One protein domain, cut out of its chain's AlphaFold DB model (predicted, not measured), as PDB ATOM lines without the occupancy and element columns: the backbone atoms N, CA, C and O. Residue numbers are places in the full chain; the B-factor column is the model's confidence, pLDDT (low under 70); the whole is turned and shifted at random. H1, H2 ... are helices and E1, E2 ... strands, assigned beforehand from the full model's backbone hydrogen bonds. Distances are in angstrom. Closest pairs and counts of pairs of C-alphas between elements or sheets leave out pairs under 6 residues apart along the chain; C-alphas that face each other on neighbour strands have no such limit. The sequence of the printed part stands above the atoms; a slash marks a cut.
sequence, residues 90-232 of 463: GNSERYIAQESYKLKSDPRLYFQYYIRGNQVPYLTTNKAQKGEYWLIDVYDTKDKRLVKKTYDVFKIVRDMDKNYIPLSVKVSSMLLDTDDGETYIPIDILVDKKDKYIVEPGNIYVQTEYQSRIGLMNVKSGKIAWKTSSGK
ATOM      1  N   GLY A  90      22.283  20.028 173.726       87.00
ATOM      2  CA  GLY A  90      21.309  20.556 174.677       87.00
ATOM      3  C   GLY A  90      21.439  19.882 176.031       87.00
ATOM      4  O   GLY A  90      22.052  18.816 176.155       87.00
ATOM      5  N   ASN A  91      20.851  20.496 177.046       89.44
ATOM      6  CA  ASN A  91      20.763  19.940 178.386       89.44
ATOM      7  C   ASN A  91      19.344  20.030 178.952       89.44
ATOM      8  O   ASN A  91      18.449  20.641 178.374       89.44
ATOM      9  N   SER A  92      19.183  19.302 180.045       88.12
ATOM     10  CA  SER A  92      18.072  19.288 181.000       88.12
ATOM     11  C   SER A  92      18.679  19.528 182.377       88.12
ATOM     12  O   SER A  92      19.908  19.593 182.513       88.12
ATOM     13  N   GLU A  93      17.850  19.505 183.413       85.31
ATOM     14  CA  GLU A  93      18.319  19.531 184.796       85.31
ATOM     15  C   GLU A  93      19.341  18.411 185.105       85.31
ATOM     16  O   GLU A  93      20.228  18.576 185.943       85.31
ATOM     17  N   ARG A  94      19.263  17.253 184.431       89.56
ATOM     18  CA  ARG A  94      20.100  16.078 184.752       89.56
ATOM     19  C   ARG A  94      20.934  15.521 183.600       89.56
ATOM     20  O   ARG A  94      21.917  14.819 183.834       89.56
ATOM     21  N   TYR A  95      20.556  15.770 182.360       94.06
ATOM     22  CA  TYR A  95      21.218  15.170 181.205       94.06
ATOM     23  C   TYR A  95      21.793  16.232 180.286       94.06
ATOM     24  O   TYR A  95      21.208  17.292 180.097       94.06
ATOM     25  N   ILE A  96      22.913  15.893 179.657       94.75
ATOM     26  CA  ILE A  96      23.484  16.627 178.527       94.75
ATOM     27  C   ILE A  96      23.439  15.692 177.325       94.75
ATOM     28  O   ILE A  96      23.787  14.519 177.454       94.75
ATOM     29  N   ALA A  97      23.028  16.177 176.159       95.44
ATOM     30  CA  ALA A  97      22.961  15.372 174.951       95.44
ATOM     31  C   ALA A  97      23.658  16.039 173.765       95.44
ATOM     32  O   ALA A  97      23.628  17.258 173.598       95.44
ATOM     33  N   GLN A  98      24.256  15.206 172.919       94.44
ATOM     34  CA  GLN A  98      24.878  15.586 171.657       94.44
ATOM     35  C   GLN A  98      24.335  14.697 170.540       94.44
ATOM     36  O   GLN A  98      24.240  13.479 170.690       94.44
ATOM     37  N   GLU A  99      23.998  15.305 169.409       94.94
ATOM     38  CA  GLU A  99      23.672  14.589 168.177       94.94
ATOM     39  C   GLU A  99      24.900  14.577 167.265       94.94
ATOM     40  O   GLU A  99      25.582  15.591 167.128       94.94
ATOM     41  N   SER A 100      25.155  13.450 166.607       96.00
ATOM     42  CA  SER A 100      26.180  13.347 165.568       96.00
ATOM     43  C   SER A 100      25.729  12.427 164.446       96.00
ATOM     44  O   SER A 100      24.985  11.470 164.677       96.00
ATOM     45  N   TYR A 101      26.173  12.709 163.226       95.75
ATOM     46  CA  TYR A 101      25.861  11.870 162.078       95.75
ATOM     47  C   TYR A 101      26.894  12.000 160.961       95.75
ATOM     48  O   TYR A 101      27.447  13.070 160.710       95.75
ATOM     49  N   LYS A 102      27.074  10.898 160.237       96.50
ATOM     50  CA  LYS A 102      27.810  10.816 158.977       96.50
ATOM     51  C   LYS A 102      26.940  10.058 157.988       96.50
ATOM     52  O   LYS A 102      26.743   8.854 158.145       96.50
ATOM     53  N   LEU A 103      26.373  10.768 157.014       95.44
ATOM     54  CA  LEU A 103      25.321  10.252 156.134       95.44
ATOM     55  C   LEU A 103      25.637  10.511 154.659       95.44
ATOM     56  O   LEU A 103      26.110  11.582 154.272       95.44
ATOM     57  N   LYS A 104      25.300   9.540 153.814       93.25
ATOM     58  CA  LYS A 104      25.323   9.590 152.344       93.25
ATOM     59  C   LYS A 104      24.065  10.235 151.763       93.25
ATOM     60  O   LYS A 104      23.987  10.448 150.557       93.25
ATOM     61  N   SER A 105      23.107  10.585 152.616       90.12
ATOM     62  CA  SER A 105      21.863  11.280 152.279       90.12
ATOM     63  C   SER A 105      21.567  12.432 153.243       90.12
ATOM     64  O   SER A 105      22.137  12.499 154.329       90.12
ATOM     65  N   ASP A 106      20.658  13.331 152.862       87.06
ATOM     66  CA  ASP A 106      20.129  14.377 153.750       87.06
ATOM     67  C   ASP A 106      18.824  13.876 154.410       87.06
ATOM     68  O   ASP A 106      17.891  13.501 153.691       87.06
ATOM     69  N   PRO A 107      18.729  13.832 155.752       83.69
ATOM     70  CA  PRO A 107      17.519  13.371 156.429       83.69
ATOM     71  C   PRO A 107      16.410  14.441 156.493       83.69
ATOM     72  O   PRO A 107      15.250  14.120 156.747       83.69
ATOM     73  N   ARG A 108      16.716  15.719 156.216       74.50
ATOM     74  CA  ARG A 108      15.765  16.836 156.357       74.50
ATOM     75  C   ARG A 108      14.962  17.075 155.075       74.50
ATOM     76  O   ARG A 108      15.293  17.962 154.286       74.50
ATOM     77  N   LEU A 109      13.859  16.340 154.906       61.69
ATOM     78  CA  LEU A 109      12.984  16.406 153.718       61.69
ATOM     79  C   LEU A 109      12.550  17.840 153.338       61.69
ATOM     80  O   LEU A 109      12.593  18.209 152.167       61.69
ATOM     81  N   TYR A 110      12.179  18.677 154.315       54.00
ATOM     82  CA  TYR A 110      11.613  20.011 154.052       54.00
ATOM     83  C   TYR A 110      12.640  21.050 153.560       54.00
ATOM     84  O   TYR A 110      12.299  21.977 152.827       54.00
ATOM     85  N   PHE A 111      13.919  20.897 153.927       53.03
ATOM     86  CA  PHE A 111      14.981  21.850 153.567       53.03
ATOM     87  C   PHE A 111      15.486  21.685 152.125       53.03
ATOM     88  O   PHE A 111      16.144  22.578 151.584       53.03
ATOM     89  N   GLN A 112      15.187  20.552 151.491       49.25
ATOM     90  CA  GLN A 112      15.689  20.220 150.163       49.25
ATOM     91  C   GLN A 112      14.975  21.013 149.056       49.25
ATOM     92  O   GLN A 112      15.643  21.506 148.144       49.25
ATOM     93  N   TYR A 113      13.656  21.209 149.187       48.25
ATOM     94  CA  TYR A 113      12.825  21.867 148.169       48.25
ATOM     95  C   TYR A 113      13.176  23.351 147.977       48.25
ATOM     96  O   TYR A 113      13.148  23.852 146.858       48.25
ATOM     97  N   TYR A 114      13.566  24.041 149.053       48.06
ATOM     98  CA  TYR A 114      13.811  25.486 149.023       48.06
ATOM     99  C   TYR A 114      15.283  25.883 148.840       48.06
ATOM    100  O   TYR A 114      15.542  26.994 148.393       48.06
ATOM    101  N   ILE A 115      16.251  25.018 149.186       51.12
ATOM    102  CA  ILE A 115      17.671  25.426 149.269       51.12
ATOM    103  C   ILE A 115      18.615  24.584 148.397       51.12
ATOM    104  O   ILE A 115      19.633  25.108 147.951       51.12
ATOM    105  N   ARG A 116      18.351  23.287 148.167       53.22
ATOM    106  CA  ARG A 116      19.387  22.367 147.631       53.22
ATOM    107  C   ARG A 116      19.085  21.752 146.262       53.22
ATOM    108  O   ARG A 116      19.989  21.168 145.665       53.22
ATOM    109  N   GLY A 117      17.853  21.868 145.761       53.94
ATOM    110  CA  GLY A 117      17.418  21.168 144.546       53.94
ATOM    111  C   GLY A 117      17.600  19.639 144.639       53.94
ATOM    112  O   GLY A 117      17.927  19.099 145.696       53.94
ATOM    113  N   ASN A 118      17.449  18.922 143.520       56.44
ATOM    114  CA  ASN A 118      17.631  17.458 143.420       56.44
ATOM    115  C   ASN A 118      19.107  16.992 143.526       56.44
ATOM    116  O   ASN A 118      19.489  15.978 142.947       56.44
ATOM    117  N   GLN A 119      19.987  17.742 144.194       65.12
ATOM    118  CA  GLN A 119      21.437  17.537 144.078       65.12
ATOM    119  C   GLN A 119      22.027  16.484 145.029       65.12
ATOM    120  O   GLN A 119      23.169  16.066 144.805       65.12
ATOM    121  N   VAL A 120      21.282  16.067 146.059       75.75
ATOM    122  CA  VAL A 120      21.700  15.134 147.123       75.75
ATOM    123  C   VAL A 120      20.566  14.128 147.373       75.75
ATOM    124  O   VAL A 120      19.414  14.556 147.398       75.75
ATOM    125  N   PRO A 121      20.824  12.819 147.551       80.12
ATOM    126  CA  PRO A 121      19.761  11.858 147.842       80.12
ATOM    127  C   PRO A 121      19.124  12.126 149.215       80.12
ATOM    128  O   PRO A 121      19.806  12.511 150.166       80.12
ATOM    129  N   TYR A 122      17.809  11.922 149.313       81.62
ATOM    130  CA  TYR A 122      17.081  11.974 150.582       81.62
ATOM    131  C   TYR A 122      17.210  10.641 151.321       81.62
ATOM    132  O   TYR A 122      17.377   9.588 150.698       81.62
ATOM    133  N   LEU A 123      17.139  10.681 152.651       87.81
ATOM    134  CA  LEU A 123      17.137   9.461 153.446       87.81
ATOM    135  C   LEU A 123      15.815   8.706 153.235       87.81
ATOM    136  O   LEU A 123      14.738   9.212 153.542       87.81
ATOM    137  N   THR A 124      15.901   7.487 152.705       85.94
ATOM    138  CA  THR A 124      14.739   6.654 152.330       85.94
ATOM    139  C   THR A 124      14.573   5.417 153.207       85.94
ATOM    140  O   THR A 124      13.693   4.593 152.965       85.94
ATOM    141  N   THR A 125      15.457   5.231 154.184       89.12
ATOM    142  CA  THR A 125      15.594   3.983 154.934       89.12
ATOM    143  C   THR A 125      15.981   4.254 156.380       89.12
ATOM    144  O   THR A 125      16.648   5.238 156.690       89.12
ATOM    145  N   ASN A 126      15.607   3.335 157.267       91.00
ATOM    146  CA  ASN A 126      16.028   3.298 158.667       91.00
ATOM    147  C   ASN A 126      17.175   2.299 158.914       91.00
ATOM    148  O   ASN A 126      17.295   1.681 159.977       91.00
ATOM    149  N   LYS A 127      17.996   2.070 157.889       93.88
ATOM    150  CA  LYS A 127      19.179   1.215 157.952       93.88
ATOM    151  C   LYS A 127      20.382   2.023 157.501       93.88
ATOM    152  O   LYS A 127      20.435   2.419 156.340       93.88
ATOM    153  N   ALA A 128      21.339   2.202 158.406       94.00
ATOM    154  CA  ALA A 128      22.637   2.761 158.073       94.00
ATOM    155  C   ALA A 128      23.322   1.912 156.991       94.00
ATOM    156  O   ALA A 128      23.361   0.678 157.076       94.00
ATOM    157  N   GLN A 129      23.862   2.568 155.971       93.44
ATOM    158  CA  GLN A 129      24.744   1.954 154.988       93.44
ATOM    159  C   GLN A 129      26.169   1.832 155.543       93.44
ATOM    160  O   GLN A 129      26.511   2.391 156.584       93.44
ATOM    161  N   LYS A 130      27.043   1.105 154.834       93.25
ATOM    162  CA  LYS A 130      28.446   0.945 155.244       93.25
ATOM    163  C   LYS A 130      29.109   2.315 155.451       93.25
ATOM    164  O   LYS A 130      29.182   3.106 154.506       93.25
ATOM    165  N   GLY A 131      29.612   2.528 156.668       93.00
ATOM    166  CA  GLY A 131      30.298   3.742 157.112       93.00
ATOM    167  C   GLY A 131      29.377   4.874 157.580       93.00
ATOM    168  O   GLY A 131      29.886   5.870 158.084       93.00
ATOM    169  N   GLU A 132      28.054   4.730 157.445       96.19
ATOM    170  CA  GLU A 132      27.106   5.692 158.003       96.19
ATOM    171  C   GLU A 132      26.870   5.452 159.490       96.19
ATOM    172  O   GLU A 132      26.863   4.315 159.968       96.19
ATOM    173  N   TYR A 133      26.590   6.536 160.203       97.50
ATOM    174  CA  TYR A 133      26.053   6.479 161.550       97.50
ATOM    175  C   TYR A 133      25.147   7.681 161.814       97.50
ATOM    176  O   TYR A 133      25.304   8.745 161.212       97.50
ATOM    177  N   TRP A 134      24.225   7.516 162.759       97.75
ATOM    178  CA  TRP A 134      23.473   8.614 163.357       97.75
ATOM    179  C   TRP A 134      23.250   8.296 164.830       97.75
ATOM    180  O   TRP A 134      22.573   7.324 165.168       97.75
ATOM    181  N   LEU A 135      23.888   9.077 165.696       97.81
ATOM    182  CA  LEU A 135      24.011   8.791 167.117       97.81
ATOM    183  C   LEU A 135      23.497   9.948 167.970       97.81
ATOM    184  O   LEU A 135      23.711  11.120 167.654       97.81
ATOM    185  N   ILE A 136      22.890   9.590 169.099       97.62
ATOM    186  CA  ILE A 136      22.607  10.496 170.211       97.62
ATOM    187  C   ILE A 136      23.444  10.027 171.397       97.62
ATOM    188  O   ILE A 136      23.230   8.934 171.926       97.62
ATOM    189  N   ASP A 137      24.400  10.849 171.811       97.38
ATOM    190  CA  ASP A 137      25.188  10.635 173.019       97.38
ATOM    191  C   ASP A 137      24.553  11.407 174.173       97.38
ATOM    192  O   ASP A 137      24.469  12.629 174.126       97.38
ATOM    193  N   VAL A 138      24.123  10.692 175.208       97.31
ATOM    194  CA  VAL A 138      23.535  11.236 176.435       97.31
ATOM    195  C   VAL A 138      24.517  11.044 177.580       97.31
ATOM    196  O   VAL A 138      25.016   9.942 177.790       97.31
ATOM    197  N   TYR A 139      24.749  12.092 178.357       97.12
ATOM    198  CA  TYR A 139      25.569  12.085 179.558       97.12
ATOM    199  C   TYR A 139      24.659  12.331 180.765       97.12
ATOM    200  O   TYR A 139      24.092  13.413 180.895       97.12
ATOM    201  N   ASP A 140      24.499  11.324 181.625       96.38
ATOM    202  CA  ASP A 140      23.843  11.478 182.931       96.38
ATOM    203  C   ASP A 140      24.815  12.176 183.886       96.38
ATOM    204  O   ASP A 140      25.953  11.717 184.024       96.38
ATOM    205  N   THR A 141      24.375  13.274 184.508       94.94
ATOM    206  CA  THR A 141      25.189  14.098 185.414       94.94
ATOM    207  C   THR A 141      25.096  13.677 186.884       94.94
ATOM    208  O   THR A 141      25.719  14.294 187.758       94.94
ATOM    209  N   LYS A 142      24.327  12.618 187.178       91.62
ATOM    210  CA  LYS A 142      24.114  12.109 188.538       91.62
ATOM    211  C   LYS A 142      25.439  11.907 189.280       91.62
ATOM    212  O   LYS A 142      26.429  11.432 188.727       91.62
ATOM    213  N   ASP A 143      25.432  12.243 190.569       89.06
ATOM    214  CA  ASP A 143      26.567  12.062 191.477       89.06
ATOM    215  C   ASP A 143      27.829  12.834 191.028       89.06
ATOM    216  O   ASP A 143      28.950  12.448 191.366       89.06
ATOM    217  N   LYS A 144      27.647  13.945 190.287       89.81
ATOM    218  CA  LYS A 144      28.720  14.828 189.787       89.81
ATOM    219  C   LYS A 144      29.694  14.092 188.865       89.81
ATOM    220  O   LYS A 144      30.912  14.268 188.938       89.81
ATOM    221  N   ARG A 145      29.158  13.212 188.022       93.38
ATOM    222  CA  ARG A 145      29.899  12.430 187.022       93.38
ATOM    223  C   ARG A 145      29.214  12.562 185.679       93.38
ATOM    224  O   ARG A 145      28.028  12.817 185.642       93.38
ATOM    225  N   LEU A 146      29.946  12.355 184.589       96.25
ATOM    226  CA  LEU A 146      29.386  12.336 183.236       96.25
ATOM    227  C   LEU A 146      29.354  10.891 182.738       96.25
ATOM    228  O   LEU A 146      30.348  10.382 182.218       96.25
ATOM    229  N   VAL A 147      28.227  10.204 182.933       96.75
ATOM    230  CA  VAL A 147      28.063   8.804 182.511       96.75
ATOM    231  C   VAL A 147      27.422   8.759 181.130       96.75
ATOM    232  O   VAL A 147      26.242   9.063 180.970       96.75
ATOM    233  N   LYS A 148      28.214   8.374 180.125       97.12
ATOM    234  CA  LYS A 148      27.799   8.340 178.720       97.12
ATOM    235  C   LYS A 148      26.948   7.111 178.390       97.12
ATOM    236  O   LYS A 148      27.313   5.982 178.716       97.12
ATOM    237  N   LYS A 149      25.881   7.327 177.626       97.81
ATOM    238  CA  LYS A 149      25.097   6.309 176.929       97.81
ATOM    239  C   LYS A 149      24.835   6.758 175.494       97.81
ATOM    240  O   LYS A 149      24.449   7.896 175.260       97.81
ATOM    241  N   THR A 150      25.035   5.856 174.539       98.25
ATOM    242  CA  THR A 150      24.879   6.141 173.106       98.25
ATOM    243  C   THR A 150      23.665   5.411 172.547       98.25
ATOM    244  O   THR A 150      23.505   4.209 172.772       98.25
ATOM    245  N   TYR A 151      22.845   6.123 171.779       98.31
ATOM    246  CA  TYR A 151      21.711   5.579 171.042       98.31
ATOM    247  C   TYR A 151      21.939   5.706 169.541       98.31
ATOM    248  O   TYR A 151      22.350   6.758 169.063       98.31
ATOM    249  N   ASP A 152      21.641   4.641 168.804       98.19
ATOM    250  CA  ASP A 152      21.613   4.642 167.341       98.19
ATOM    251  C   ASP A 152      20.211   5.047 166.876       98.19
ATOM    252  O   ASP A 152      19.242   4.335 167.154       98.19
ATOM    253  N   VAL A 153      20.110   6.187 166.186       98.06
ATOM    254  CA  VAL A 153      18.842   6.792 165.747       98.06
ATOM    255  C   VAL A 153      18.095   5.882 164.772       98.06
ATOM    256  O   VAL A 153      16.880   5.713 164.888       98.06
ATOM    257  N   PHE A 154      18.811   5.238 163.846       97.38
ATOM    258  CA  PHE A 154      18.216   4.284 162.914       97.38
ATOM    259  C   PHE A 154      17.598   3.106 163.654       97.38
ATOM    260  O   PHE A 154      16.485   2.681 163.341       97.38
ATOM    261  N   LYS A 155      18.312   2.584 164.655       97.75
ATOM    262  CA  LYS A 155      17.852   1.457 165.459       97.75
ATOM    263  C   LYS A 155      16.620   1.820 166.284       97.75
ATOM    264  O   LYS A 155      15.624   1.120 166.168       97.75
ATOM    265  N   ILE A 156      16.658   2.893 167.073       97.69
ATOM    266  CA  ILE A 156      15.547   3.230 167.985       97.69
ATOM    267  C   ILE A 156      14.251   3.578 167.239       97.69
ATOM    268  O   ILE A 156      13.171   3.241 167.715       97.69
ATOM    269  N   VAL A 157      14.339   4.193 166.052       97.62
ATOM    270  CA  VAL A 157      13.160   4.461 165.211       97.62
ATOM    271  C   VAL A 157      12.642   3.173 164.575       97.62
ATOM    272  O   VAL A 157      11.437   2.935 164.568       97.62
ATOM    273  N   ARG A 158      13.532   2.294 164.103       96.81
ATOM    274  CA  ARG A 158      13.143   0.992 163.545       96.81
ATOM    275  C   ARG A 158      12.541   0.049 164.590       96.81
ATOM    276  O   ARG A 158      11.662  -0.740 164.255       96.81
ATOM    277  N   ASP A 159      13.019   0.119 165.830       97.31
ATOM    278  CA  ASP A 159      12.490  -0.650 166.959       97.31
ATOM    279  C   ASP A 159      11.069  -0.179 167.337       97.31
ATOM    280  O   ASP A 159      10.289  -0.965 167.871       97.31
ATOM    281  N   MET A 160      10.717   1.078 167.030       95.88
ATOM    282  CA  MET A 160       9.358   1.610 167.173       95.88
ATOM    283  C   MET A 160       8.425   1.112 166.058       95.88
ATOM    284  O   MET A 160       7.343   0.610 166.352       95.88
ATOM    285  N   ASP A 161       8.838   1.235 164.794       96.12
ATOM    286  CA  ASP A 161       8.178   0.603 163.646       96.12
ATOM    287  C   ASP A 161       9.191   0.394 162.511       96.12
ATOM    288  O   ASP A 161       9.962   1.286 162.146       96.12
ATOM    289  N   LYS A 162       9.163  -0.791 161.897       95.38
ATOM    290  CA  LYS A 162      10.104  -1.179 160.839       95.38
ATOM    291  C   LYS A 162      10.034  -0.305 159.581       95.38
ATOM    292  O   LYS A 162      11.002  -0.305 158.821       95.38
ATOM    293  N   ASN A 163       8.922   0.391 159.345       94.44
ATOM    294  CA  ASN A 163       8.696   1.231 158.168       94.44
ATOM    295  C   ASN A 163       9.002   2.715 158.422       94.44
ATOM    296  O   ASN A 163       9.045   3.495 157.474       94.44
ATOM    297  N   TYR A 164       9.202   3.118 159.678       95.44
ATOM    298  CA  TYR A 164       9.458   4.511 160.030       95.44
ATOM    299  C   TYR A 164      10.885   4.924 159.706       95.44
ATOM    300  O   TYR A 164      11.817   4.143 159.897       95.44
ATOM    301  N   ILE A 165      11.058   6.165 159.246       94.62
ATOM    302  CA  ILE A 165      12.357   6.725 158.850       94.62
ATOM    303  C   ILE A 165      12.639   7.980 159.691       94.62
ATOM    304  O   ILE A 165      11.783   8.867 159.740       94.62
ATOM    305  N   PRO A 166      13.805   8.086 160.357       95.19
ATOM    306  CA  PRO A 166      14.168   9.296 161.095       95.19
ATOM    307  C   PRO A 166      14.417  10.473 160.145       95.19
ATOM    308  O   PRO A 166      15.051  10.307 159.106       95.19
ATOM    309  N   LEU A 167      13.961  11.668 160.522       92.12
ATOM    310  CA  LEU A 167      14.112  12.898 159.732       92.12
ATOM    311  C   LEU A 167      14.969  13.960 160.422       92.12
ATOM    312  O   LEU A 167      15.754  14.651 159.773       92.12
ATOM    313  N   SER A 168      14.833  14.111 161.739       90.94
ATOM    314  CA  SER A 168      15.685  15.005 162.531       90.94
ATOM    315  C   SER A 168      15.614  14.679 164.019       90.94
ATOM    316  O   SER A 168      14.617  14.127 164.489       90.94
ATOM    317  N   VAL A 169      16.651  15.062 164.765       91.81
ATOM    318  CA  VAL A 169      16.678  15.000 166.228       91.81
ATOM    319  C   VAL A 169      16.768  16.425 166.779       91.81
ATOM    320  O   VAL A 169      17.596  17.219 166.340       91.81
ATOM    321  N   LYS A 170      15.931  16.771 167.762       88.00
ATOM    322  CA  LYS A 170      15.900  18.117 168.362       88.00
ATOM    323  C   LYS A 170      16.728  18.204 169.646       88.00
ATOM    324  O   LYS A 170      16.204  18.527 170.702       88.00
ATOM    325  N   VAL A 171      18.024  17.896 169.553       83.56
ATOM    326  CA  VAL A 171      18.962  17.992 170.694       83.56
ATOM    327  C   VAL A 171      19.530  19.406 170.867       83.56
ATOM    328  O   VAL A 171      19.912  19.772 171.966       83.56
ATOM    329  N   SER A 172      19.566  20.225 169.815       63.06
ATOM    330  CA  SER A 172      20.272  21.519 169.798       63.06
ATOM    331  C   SER A 172      19.554  22.693 170.479       63.06
ATOM    332  O   SER A 172      20.109  23.791 170.495       63.06
ATOM    333  N   SER A 173      18.333  22.495 170.985       63.00
ATOM    334  CA  SER A 173      17.552  23.542 171.657       63.00
ATOM    335  C   SER A 173      17.402  23.272 173.147       63.00
ATOM    336  O   SER A 173      17.927  24.020 173.942       63.00
ATOM    337  N   MET A 174      16.725  22.206 173.563       69.62
ATOM    338  CA  MET A 174      16.534  21.887 174.980       69.62
ATOM    339  C   MET A 174      16.089  20.434 175.083       69.62
ATOM    340  O   MET A 174      15.381  19.938 174.200       69.62
ATOM    341  N   LEU A 175      16.504  19.752 176.146       86.88
ATOM    342  CA  LEU A 175      15.908  18.478 176.520       86.88
ATOM    343  C   LEU A 175      14.604  18.750 177.273       86.88
ATOM    344  O   LEU A 175      14.531  19.671 178.076       86.88
ATOM    345  N   LEU A 176      13.559  17.976 176.990       88.38
ATOM    346  CA  LEU A 176      12.237  18.242 177.547       88.38
ATOM    347  C   LEU A 176      12.089  17.518 178.882       88.38
ATOM    348  O   LEU A 176      11.775  16.326 178.890       88.38
ATOM    349  N   ASP A 177      12.324  18.226 179.982       86.25
ATOM    350  CA  ASP A 177      11.929  17.778 181.317       86.25
ATOM    351  C   ASP A 177      10.414  17.917 181.474       86.25
ATOM    352  O   ASP A 177       9.808  18.892 181.022       86.25
ATOM    353  N   THR A 178       9.780  16.898 182.047       85.81
ATOM    354  CA  THR A 178       8.318  16.798 182.077       85.81
ATOM    355  C   THR A 178       7.784  16.499 183.469       85.81
ATOM    356  O   THR A 178       8.509  16.090 184.373       85.81
ATOM    357  N   ASP A 179       6.479  16.700 183.634       82.00
ATOM    358  CA  ASP A 179       5.753  16.504 184.890       82.00
ATOM    359  C   ASP A 179       5.757  15.060 185.408       82.00
ATOM    360  O   ASP A 179       5.535  14.833 186.595       82.00
ATOM    361  N   ASP A 180       6.027  14.083 184.537       86.31
ATOM    362  CA  ASP A 180       6.197  12.682 184.925       86.31
ATOM    363  C   ASP A 180       7.585  12.384 185.535       86.31
ATOM    364  O   ASP A 180       7.842  11.255 185.958       86.31
ATOM    365  N   GLY A 181       8.457  13.396 185.631       87.69
ATOM    366  CA  GLY A 181       9.806  13.296 186.185       87.69
ATOM    367  C   GLY A 181      10.833  12.696 185.221       87.69
ATOM    368  O   GLY A 181      11.963  12.416 185.630       87.69
ATOM    369  N   GLU A 182      10.464  12.477 183.958       93.06
ATOM    370  CA  GLU A 182      11.361  11.997 182.916       93.06
ATOM    371  C   GLU A 182      11.752  13.110 181.934       93.06
ATOM    372  O   GLU A 182      11.049  14.107 181.739       93.06
ATOM    373  N   THR A 183      12.884  12.882 181.267       93.69
ATOM    374  CA  THR A 183      13.436  13.763 180.235       93.69
ATOM    375  C   THR A 183      13.287  13.117 178.859       93.69
ATOM    376  O   THR A 183      13.611  11.933 178.675       93.69
ATOM    377  N   TYR A 184      12.859  13.897 177.865       95.25
ATOM    378  CA  TYR A 184      12.624  13.426 176.502       95.25
ATOM    379  C   TYR A 184      13.391  14.228 175.442       95.25
ATOM    380  O   TYR A 184      13.554  15.443 175.537       95.25
ATOM    381  N   ILE A 185      13.816  13.538 174.380       95.44
ATOM    382  CA  ILE A 185      14.360  14.132 173.151       95.44
ATOM    383  C   ILE A 185      13.332  13.971 172.026       95.44
ATOM    384  O   ILE A 185      12.954  12.839 171.712       95.44
ATOM    385  N   PRO A 186      12.892  15.063 171.379       95.12
ATOM    386  CA  PRO A 186      12.019  14.974 170.218       95.12
ATOM    387  C   PRO A 186      12.756  14.442 168.987       95.12
ATOM    388  O   PRO A 186      13.835  14.931 168.637       95.12
ATOM    389  N   ILE A 187      12.133  13.497 168.288       94.69
ATOM    390  CA  ILE A 187      12.610  12.949 167.015       94.69
ATOM    391  C   ILE A 187      11.494  13.098 165.987       94.69
ATOM    392  O   ILE A 187      10.385  12.612 166.204       94.69
ATOM    393  N   ASP A 188      11.774  13.774 164.877       93.81
ATOM    394  CA  ASP A 188      10.855  13.828 163.740       93.81
ATOM    395  C   ASP A 188      10.986  12.541 162.923       93.81
ATOM    396  O   ASP A 188      12.095  12.117 162.583       93.81
ATOM    397  N   ILE A 189       9.854  11.904 162.644       94.75
ATOM    398  CA  ILE A 189       9.771  10.570 162.061       94.75
ATOM    399  C   ILE A 189       8.797  10.615 160.891       94.75
ATOM    400  O   ILE A 189       7.638  11.003 161.049       94.75
ATOM    401  N   LEU A 190       9.244  10.165 159.721       93.12
ATOM    402  CA  LEU A 190       8.365   9.901 158.590       93.12
ATOM    403  C   LEU A 190       7.580   8.617 158.868       93.12
ATOM    404  O   LEU A 190       8.176   7.544 158.984       93.12
ATOM    405  N   VAL A 191       6.256   8.740 158.973       92.94
ATOM    406  CA  VAL A 191       5.358   7.617 159.284       92.94
ATOM    407  C   VAL A 191       4.640   7.071 158.058       92.94
ATOM    408  O   VAL A 191       4.308   5.889 158.034       92.94
ATOM    409  N   ASP A 192       4.394   7.914 157.055       84.44
ATOM    410  CA  ASP A 192       3.731   7.522 155.814       84.44
ATOM    411  C   ASP A 192       4.122   8.461 154.661       84.44
ATOM    412  O   ASP A 192       4.514   9.615 154.869       84.44
ATOM    413  N   LYS A 193       3.989   7.963 153.433       81.88
ATOM    414  CA  LYS A 193       4.149   8.710 152.187       81.88
ATOM    415  C   LYS A 193       2.963   8.380 151.284       81.88
ATOM    416  O   LYS A 193       2.776   7.226 150.913       81.88
ATOM    417  N   LYS A 194       2.205   9.397 150.873       77.88
ATOM    418  CA  LYS A 194       1.056   9.236 149.973       77.88
ATOM    419  C   LYS A 194       1.284   9.975 148.671       77.88
ATOM    420  O   LYS A 194       1.491  11.180 148.673       77.88
ATOM    421  N   ASP A 195       1.195   9.260 147.561       80.69
ATOM    422  CA  ASP A 195       1.263   9.865 146.237       80.69
ATOM    423  C   ASP A 195      -0.150  10.228 145.766       80.69
ATOM    424  O   ASP A 195      -1.039   9.380 145.668       80.69
ATOM    425  N   LYS A 196      -0.367  11.514 145.490       78.06
ATOM    426  CA  LYS A 196      -1.598  12.061 144.928       78.06
ATOM    427  C   LYS A 196      -1.371  12.360 143.453       78.06
ATOM    428  O   LYS A 196      -0.626  13.267 143.094       78.06
ATOM    429  N   TYR A 197      -2.028  11.594 142.595       80.94
ATOM    430  CA  TYR A 197      -2.013  11.824 141.155       80.94
ATOM    431  C   TYR A 197      -2.976  12.964 140.832       80.94
ATOM    432  O   TYR A 197      -4.183  12.836 141.045       80.94
ATOM    433  N   ILE A 198      -2.444  14.084 140.351       79.62
ATOM    434  CA  ILE A 198      -3.235  15.227 139.904       79.62
ATOM    435  C   ILE A 198      -3.272  15.189 138.382       79.62
ATOM    436  O   ILE A 198      -2.237  15.172 137.715       79.62
ATOM    437  N   VAL A 199      -4.491  15.121 137.852       81.06
ATOM    438  CA  VAL A 199      -4.766  15.068 136.419       81.06
ATOM    439  C   VAL A 199      -5.459  16.367 136.029       81.06
ATOM    440  O   VAL A 199      -6.608  16.602 136.394       81.06
ATOM    441  N   GLU A 200      -4.746  17.203 135.289       82.25
ATOM    442  CA  GLU A 200      -5.244  18.419 134.651       82.25
ATOM    443  C   GLU A 200      -5.305  18.194 133.127       82.25
ATOM    444  O   GLU A 200      -4.573  17.350 132.596       82.25
ATOM    445  N   PRO A 201      -6.167  18.904 132.374       75.25
ATOM    446  CA  PRO A 201      -6.216  18.766 130.920       75.25
ATOM    447  C   PRO A 201      -4.839  19.030 130.284       75.25
ATOM    448  O   PRO A 201      -4.358  20.159 130.265       75.25
ATOM    449  N   GLY A 202      -4.202  17.974 129.769       82.19
ATOM    450  CA  GLY A 202      -2.868  18.033 129.162       82.19
ATOM    451  C   GLY A 202      -1.686  17.909 130.132       82.19
ATOM    452  O   GLY A 202      -0.548  17.972 129.675       82.19
ATOM    453  N   ASN A 203      -1.913  17.705 131.435       74.12
ATOM    454  CA  ASN A 203      -0.838  17.589 132.422       74.12
ATOM    455  C   ASN A 203      -1.174  16.556 133.512       74.12
ATOM    456  O   ASN A 203      -2.202  16.649 134.176       74.12
ATOM    457  N   ILE A 204      -0.300  15.571 133.719       80.06
ATOM    458  CA  ILE A 204      -0.395  14.614 134.831       80.06
ATOM    459  C   ILE A 204       0.858  14.786 135.674       80.06
ATOM    460  O   ILE A 204       1.964  14.563 135.182       80.06
ATOM    461  N   TYR A 205       0.692  15.138 136.942       80.50
ATOM    462  CA  TYR A 205       1.799  15.187 137.889       80.50
ATOM    463  C   TYR A 205       1.449  14.469 139.187       80.50
ATOM    464  O   TYR A 205       0.289  14.344 139.578       80.50
ATOM    465  N   VAL A 206       2.480  13.943 139.845       75.69
ATOM    466  CA  VAL A 206       2.360  13.240 141.124       75.69
ATOM    467  C   VAL A 206       2.804  14.186 142.226       75.69
ATOM    468  O   VAL A 206       3.953  14.623 142.251       75.69
ATOM    469  N   GLN A 207       1.896  14.496 143.143       75.88
ATOM    470  CA  GLN A 207       2.200  15.221 144.364       75.88
ATOM    471  C   GLN A 207       2.367  14.218 145.506       75.88
ATOM    472  O   GLN A 207       1.403  13.597 145.941       75.88
ATOM    473  N   THR A 208       3.588  14.063 146.007       71.62
ATOM    474  CA  THR A 208       3.844  13.246 147.195       71.62
ATOM    475  C   THR A 208       3.579  14.052 148.467       71.62
ATOM    476  O   THR A 208       4.259  15.041 148.737       71.62
ATOM    477  N   GLU A 209       2.639  13.594 149.285       77.00
ATOM    478  CA  GLU A 209       2.426  14.047 150.654       77.00
ATOM    479  C   GLU A 209       3.247  13.191 151.625       77.00
ATOM    480  O   GLU A 209       3.050  11.979 151.748       77.00
ATOM    481  N   TYR A 210       4.168  13.833 152.339       81.69
ATOM    482  CA  TYR A 210       4.939  13.211 153.412       81.69
ATOM    483  C   TYR A 210       4.225  13.443 154.741       81.69
ATOM    484  O   TYR A 210       3.994  14.588 155.132       81.69
ATOM    485  N   GLN A 211       3.881  12.368 155.446       87.94
ATOM    486  CA  GLN A 211       3.297  12.454 156.779       87.94
ATOM    487  C   GLN A 211       4.390  12.206 157.811       87.94
ATOM    488  O   GLN A 211       4.855  11.075 157.967       87.94
ATOM    489  N   SER A 212       4.798  13.258 158.521       90.19
ATOM    490  CA  SER A 212       5.720  13.140 159.649       90.19
ATOM    491  C   SER A 212       5.026  13.374 160.987       90.19
ATOM    492  O   SER A 212       3.979  14.026 161.081       90.19
ATOM    493  N   ARG A 213       5.584  12.775 162.038       93.56
ATOM    494  CA  ARG A 213       5.149  12.930 163.426       93.56
ATOM    495  C   ARG A 213       6.369  13.028 164.324       93.56
ATOM    496  O   ARG A 213       7.389  12.398 164.068       93.56
ATOM    497  N   ILE A 214       6.227  13.769 165.417       94.56
ATOM    498  CA  ILE A 214       7.293  13.926 166.402       94.56
ATOM    499  C   ILE A 214       7.086  12.903 167.518       94.56
ATOM    500  O   ILE A 214       6.084  12.950 168.232       94.56
ATOM    501  N   GLY A 215       8.025  11.968 167.635       96.00
ATOM    502  CA  GLY A 215       8.124  11.035 168.750       96.00
ATOM    503  C   GLY A 215       8.946  11.626 169.895       96.00
ATOM    504  O   GLY A 215       9.852  12.428 169.676       96.00
ATOM    505  N   LEU A 216       8.637  11.213 171.118       96.69
ATOM    506  CA  LEU A 216       9.343  11.577 172.342       96.69
ATOM    507  C   LEU A 216      10.217  10.395 172.770       96.69
ATOM    508  O   LEU A 216       9.705   9.374 173.233       96.69
ATOM    509  N   MET A 217      11.534  10.511 172.590       97.06
ATOM    510  CA  MET A 217      12.498   9.511 173.048       97.06
ATOM    511  C   MET A 217      12.833   9.750 174.516       97.06
ATOM    512  O   MET A 217      13.468  10.749 174.842       97.06
ATOM    513  N   ASN A 218      12.475   8.822 175.400       96.69
ATOM    514  CA  ASN A 218      12.881   8.891 176.800       96.69
ATOM    515  C   ASN A 218      14.408   8.722 176.915       96.69
ATOM    516  O   ASN A 218      14.967   7.708 176.490       96.69
ATOM    517  N   VAL A 219      15.082   9.704 177.514       95.88
ATOM    518  CA  VAL A 219      16.550   9.822 177.546       95.88
ATOM    519  C   VAL A 219      17.223   8.654 178.275       95.88
ATOM    520  O   VAL A 219      18.311   8.212 177.892       95.88
ATOM    521  N   LYS A 220      16.566   8.094 179.293       94.81
ATOM    522  CA  LYS A 220      17.094   6.993 180.106       94.81
ATOM    523  C   LYS A 220      16.956   5.633 179.425       94.81
ATOM    524  O   LYS A 220      17.877   4.813 179.479       94.81
ATOM    525  N   SER A 221      15.818   5.365 178.790       95.31
ATOM    526  CA  SER A 221      15.513   4.061 178.186       95.31
ATOM    527  C   SER A 221      15.862   3.973 176.699       95.31
ATOM    528  O   SER A 221      16.185   2.882 176.231       95.31
ATOM    529  N   GLY A 222      15.831   5.091 175.969       96.25
ATOM    530  CA  GLY A 222      15.945   5.145 174.509       96.25
ATOM    531  C   GLY A 222      14.669   4.737 173.768       96.25
ATOM    532  O   GLY A 222      14.693   4.616 172.546       96.25
ATOM    533  N   LYS A 223      13.561   4.490 174.482       96.94
ATOM    534  CA  LYS A 223      12.273   4.140 173.870       96.94
ATOM    535  C   LYS A 223      11.557   5.393 173.382       96.94
ATOM    536  O   LYS A 223      11.539   6.401 174.086       96.94
ATOM    537  N   ILE A 224      10.939   5.297 172.208       97.50
ATOM    538  CA  ILE A 224      10.152   6.372 171.603       97.50
ATOM    539  C   ILE A 224       8.665   6.098 171.820       97.50
ATOM    540  O   ILE A 224       8.192   4.985 171.585       97.50
ATOM    541  N   ALA A 225       7.927   7.124 172.233       96.88
ATOM    542  CA  ALA A 225       6.472   7.111 172.308       96.88
ATOM    543  C   ALA A 225       5.887   8.398 171.712       96.88
ATOM    544  O   ALA A 225       6.554   9.425 171.638       96.88
ATOM    545  N   TRP A 226       4.622   8.366 171.287       96.94
ATOM    546  CA  TRP A 226       3.927   9.569 170.798       96.94
ATOM    547  C   TRP A 226       3.482  10.513 171.917       96.94
ATOM    548  O   TRP A 226       3.155  11.670 171.658       96.94
ATOM    549  N   LYS A 227       3.423   9.997 173.145       96.25
ATOM    550  CA  LYS A 227       2.997  10.702 174.348       96.25
ATOM    551  C   LYS A 227       3.910  10.337 175.511       96.25
ATOM    552  O   LYS A 227       4.461   9.236 175.522       96.25
ATOM    553  N   THR A 228       4.036  11.248 176.467       94.06
ATOM    554  CA  THR A 228       4.682  11.004 177.764       94.06
ATOM    555  C   THR A 228       3.904   9.975 178.583       94.06
ATOM    556  O   THR A 228       2.772   9.608 178.240       94.06
ATOM    557  N   SER A 229       4.471   9.548 179.712       90.94
ATOM    558  CA  SER A 229       3.773   8.667 180.655       90.94
ATOM    559  C   SER A 229       2.568   9.369 181.299       90.94
ATOM    560  O   SER A 229       1.581   8.710 181.624       90.94
ATOM    561  N   SER A 230       2.605  10.703 181.401       91.38
ATOM    562  CA  SER A 230       1.477  11.560 181.803       91.38
ATOM    563  C   SER A 230       0.412  11.758 180.708       91.38
ATOM    564  O   SER A 230      -0.628  12.368 180.952       91.38
ATOM    565  N   GLY A 231       0.619  11.225 179.497       94.12
ATOM    566  CA  GLY A 231      -0.350  11.271 178.397       94.12
ATOM    567  C   GLY A 231      -0.315  12.547 177.547       94.12
ATOM    568  O   GLY A 231      -1.186  12.713 176.680       94.12
ATOM    569  N   LYS A 232       0.686  13.412 177.753       94.62
ATOM    570  CA  LYS A 232       0.899  14.654 176.999       94.62
ATOM    571  C   LYS A 232       1.612  14.383 175.682       94.62
ATOM    572  O   LYS A 232       2.523  13.560 175.614       94.62
TER     573      LYS A 232
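What this domain is: This is residues 90 to 232 of the 463 residues of an uncharacterized protein of Streptococcus sp. HMSC072C09 (UniProt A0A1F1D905). Two three-stranded sheets, a smaller one of E1, E2 and E3 and a long one of E4, E5 and E6, are bridged by the short helix H2, and the very long hairpin of E5 and E6 in the second sheet runs out from the body to a tip, residues 199 to 204, that sticks out. The short helix H1 lies at the body's margin, and the long hairpin runs along the longest axis. The printed part has 143 residues with six named strands and two named helices, in the order E1 H1 E2 E3 H2 E4 E5 E6; the class is mostly strand. Both sheets, E1 - E2 - E3 and E4 - E5 - E6, are antiparallel. The whole is elongated, spanning 69 by 37 by 27 A, and only just loose, close to compact, with a radius of gyration of the C-alphas of 17.6 A.

How they stand to each other: E1, residues 95 to 103, is the antiparallel neighbour of E2, residues 133 to 140, at 170 degrees, with N 98 and O 137 within hydrogen-bond range at 2.9 A. E2 forms a hairpin with E3, residues 147 to 152, where N 138 and O 149 are 2.8 A apart. H2, residues 153 to 160, is on this sheet at a height of 6.5 A; its closest C-alphas to E2 are Val 153 and Trp 134, 5.5 A apart. E4, residues 165 to 169, E5, residues 183 to 200, and E6, residues 203 to 218, form a meander, each strand the antiparallel neighbour of the one before, in a twisted sheet. Across E4 and E5, N 167 and O 188 are within hydrogen-bond range at 2.8 A, and across E5 and E6, N 196 and O 207 are within hydrogen-bond range at 2.8 A. H2 is on this sheet too, at a height of 8.5 A, with the C-alphas of Val 157 and Pro 166 closest to E4 at 6.4 A. H1, residues 109 to 115, only grazes this sheet with residues 109 to 110. H1 and H2 are apart, as are E3 and E5. In H2 every O i to N i+4 pair is within hydrogen-bond range; in H1 1 of 3 is, and 0 of 4 O i to N i+3 pairs.

Where its parts are: E1 begins at C-alpha 95 (21.218, 15.170, 181.205) and is 25.9 A long. E2 measures 22.1 A and E3 17.0 A. E5 is 49.5 A long, ending at C-alpha 200 (-5.244, 18.419, 134.651). E6 is 47.3 A long, ending at C-alpha 218 (12.881, 8.891, 176.800). H1, H2 and E4 measure 11.1 A, 10.9 A and 11.9 A.

The domain as a whole: The C-alphas farthest apart, Asp 143 and Pro 201, are 69.2 A apart. The printed part has no cut. The links H1 to E2 and E4 to E5 are long. The pLDDT is under 70 at residues 109 to 119 and 172 to 174.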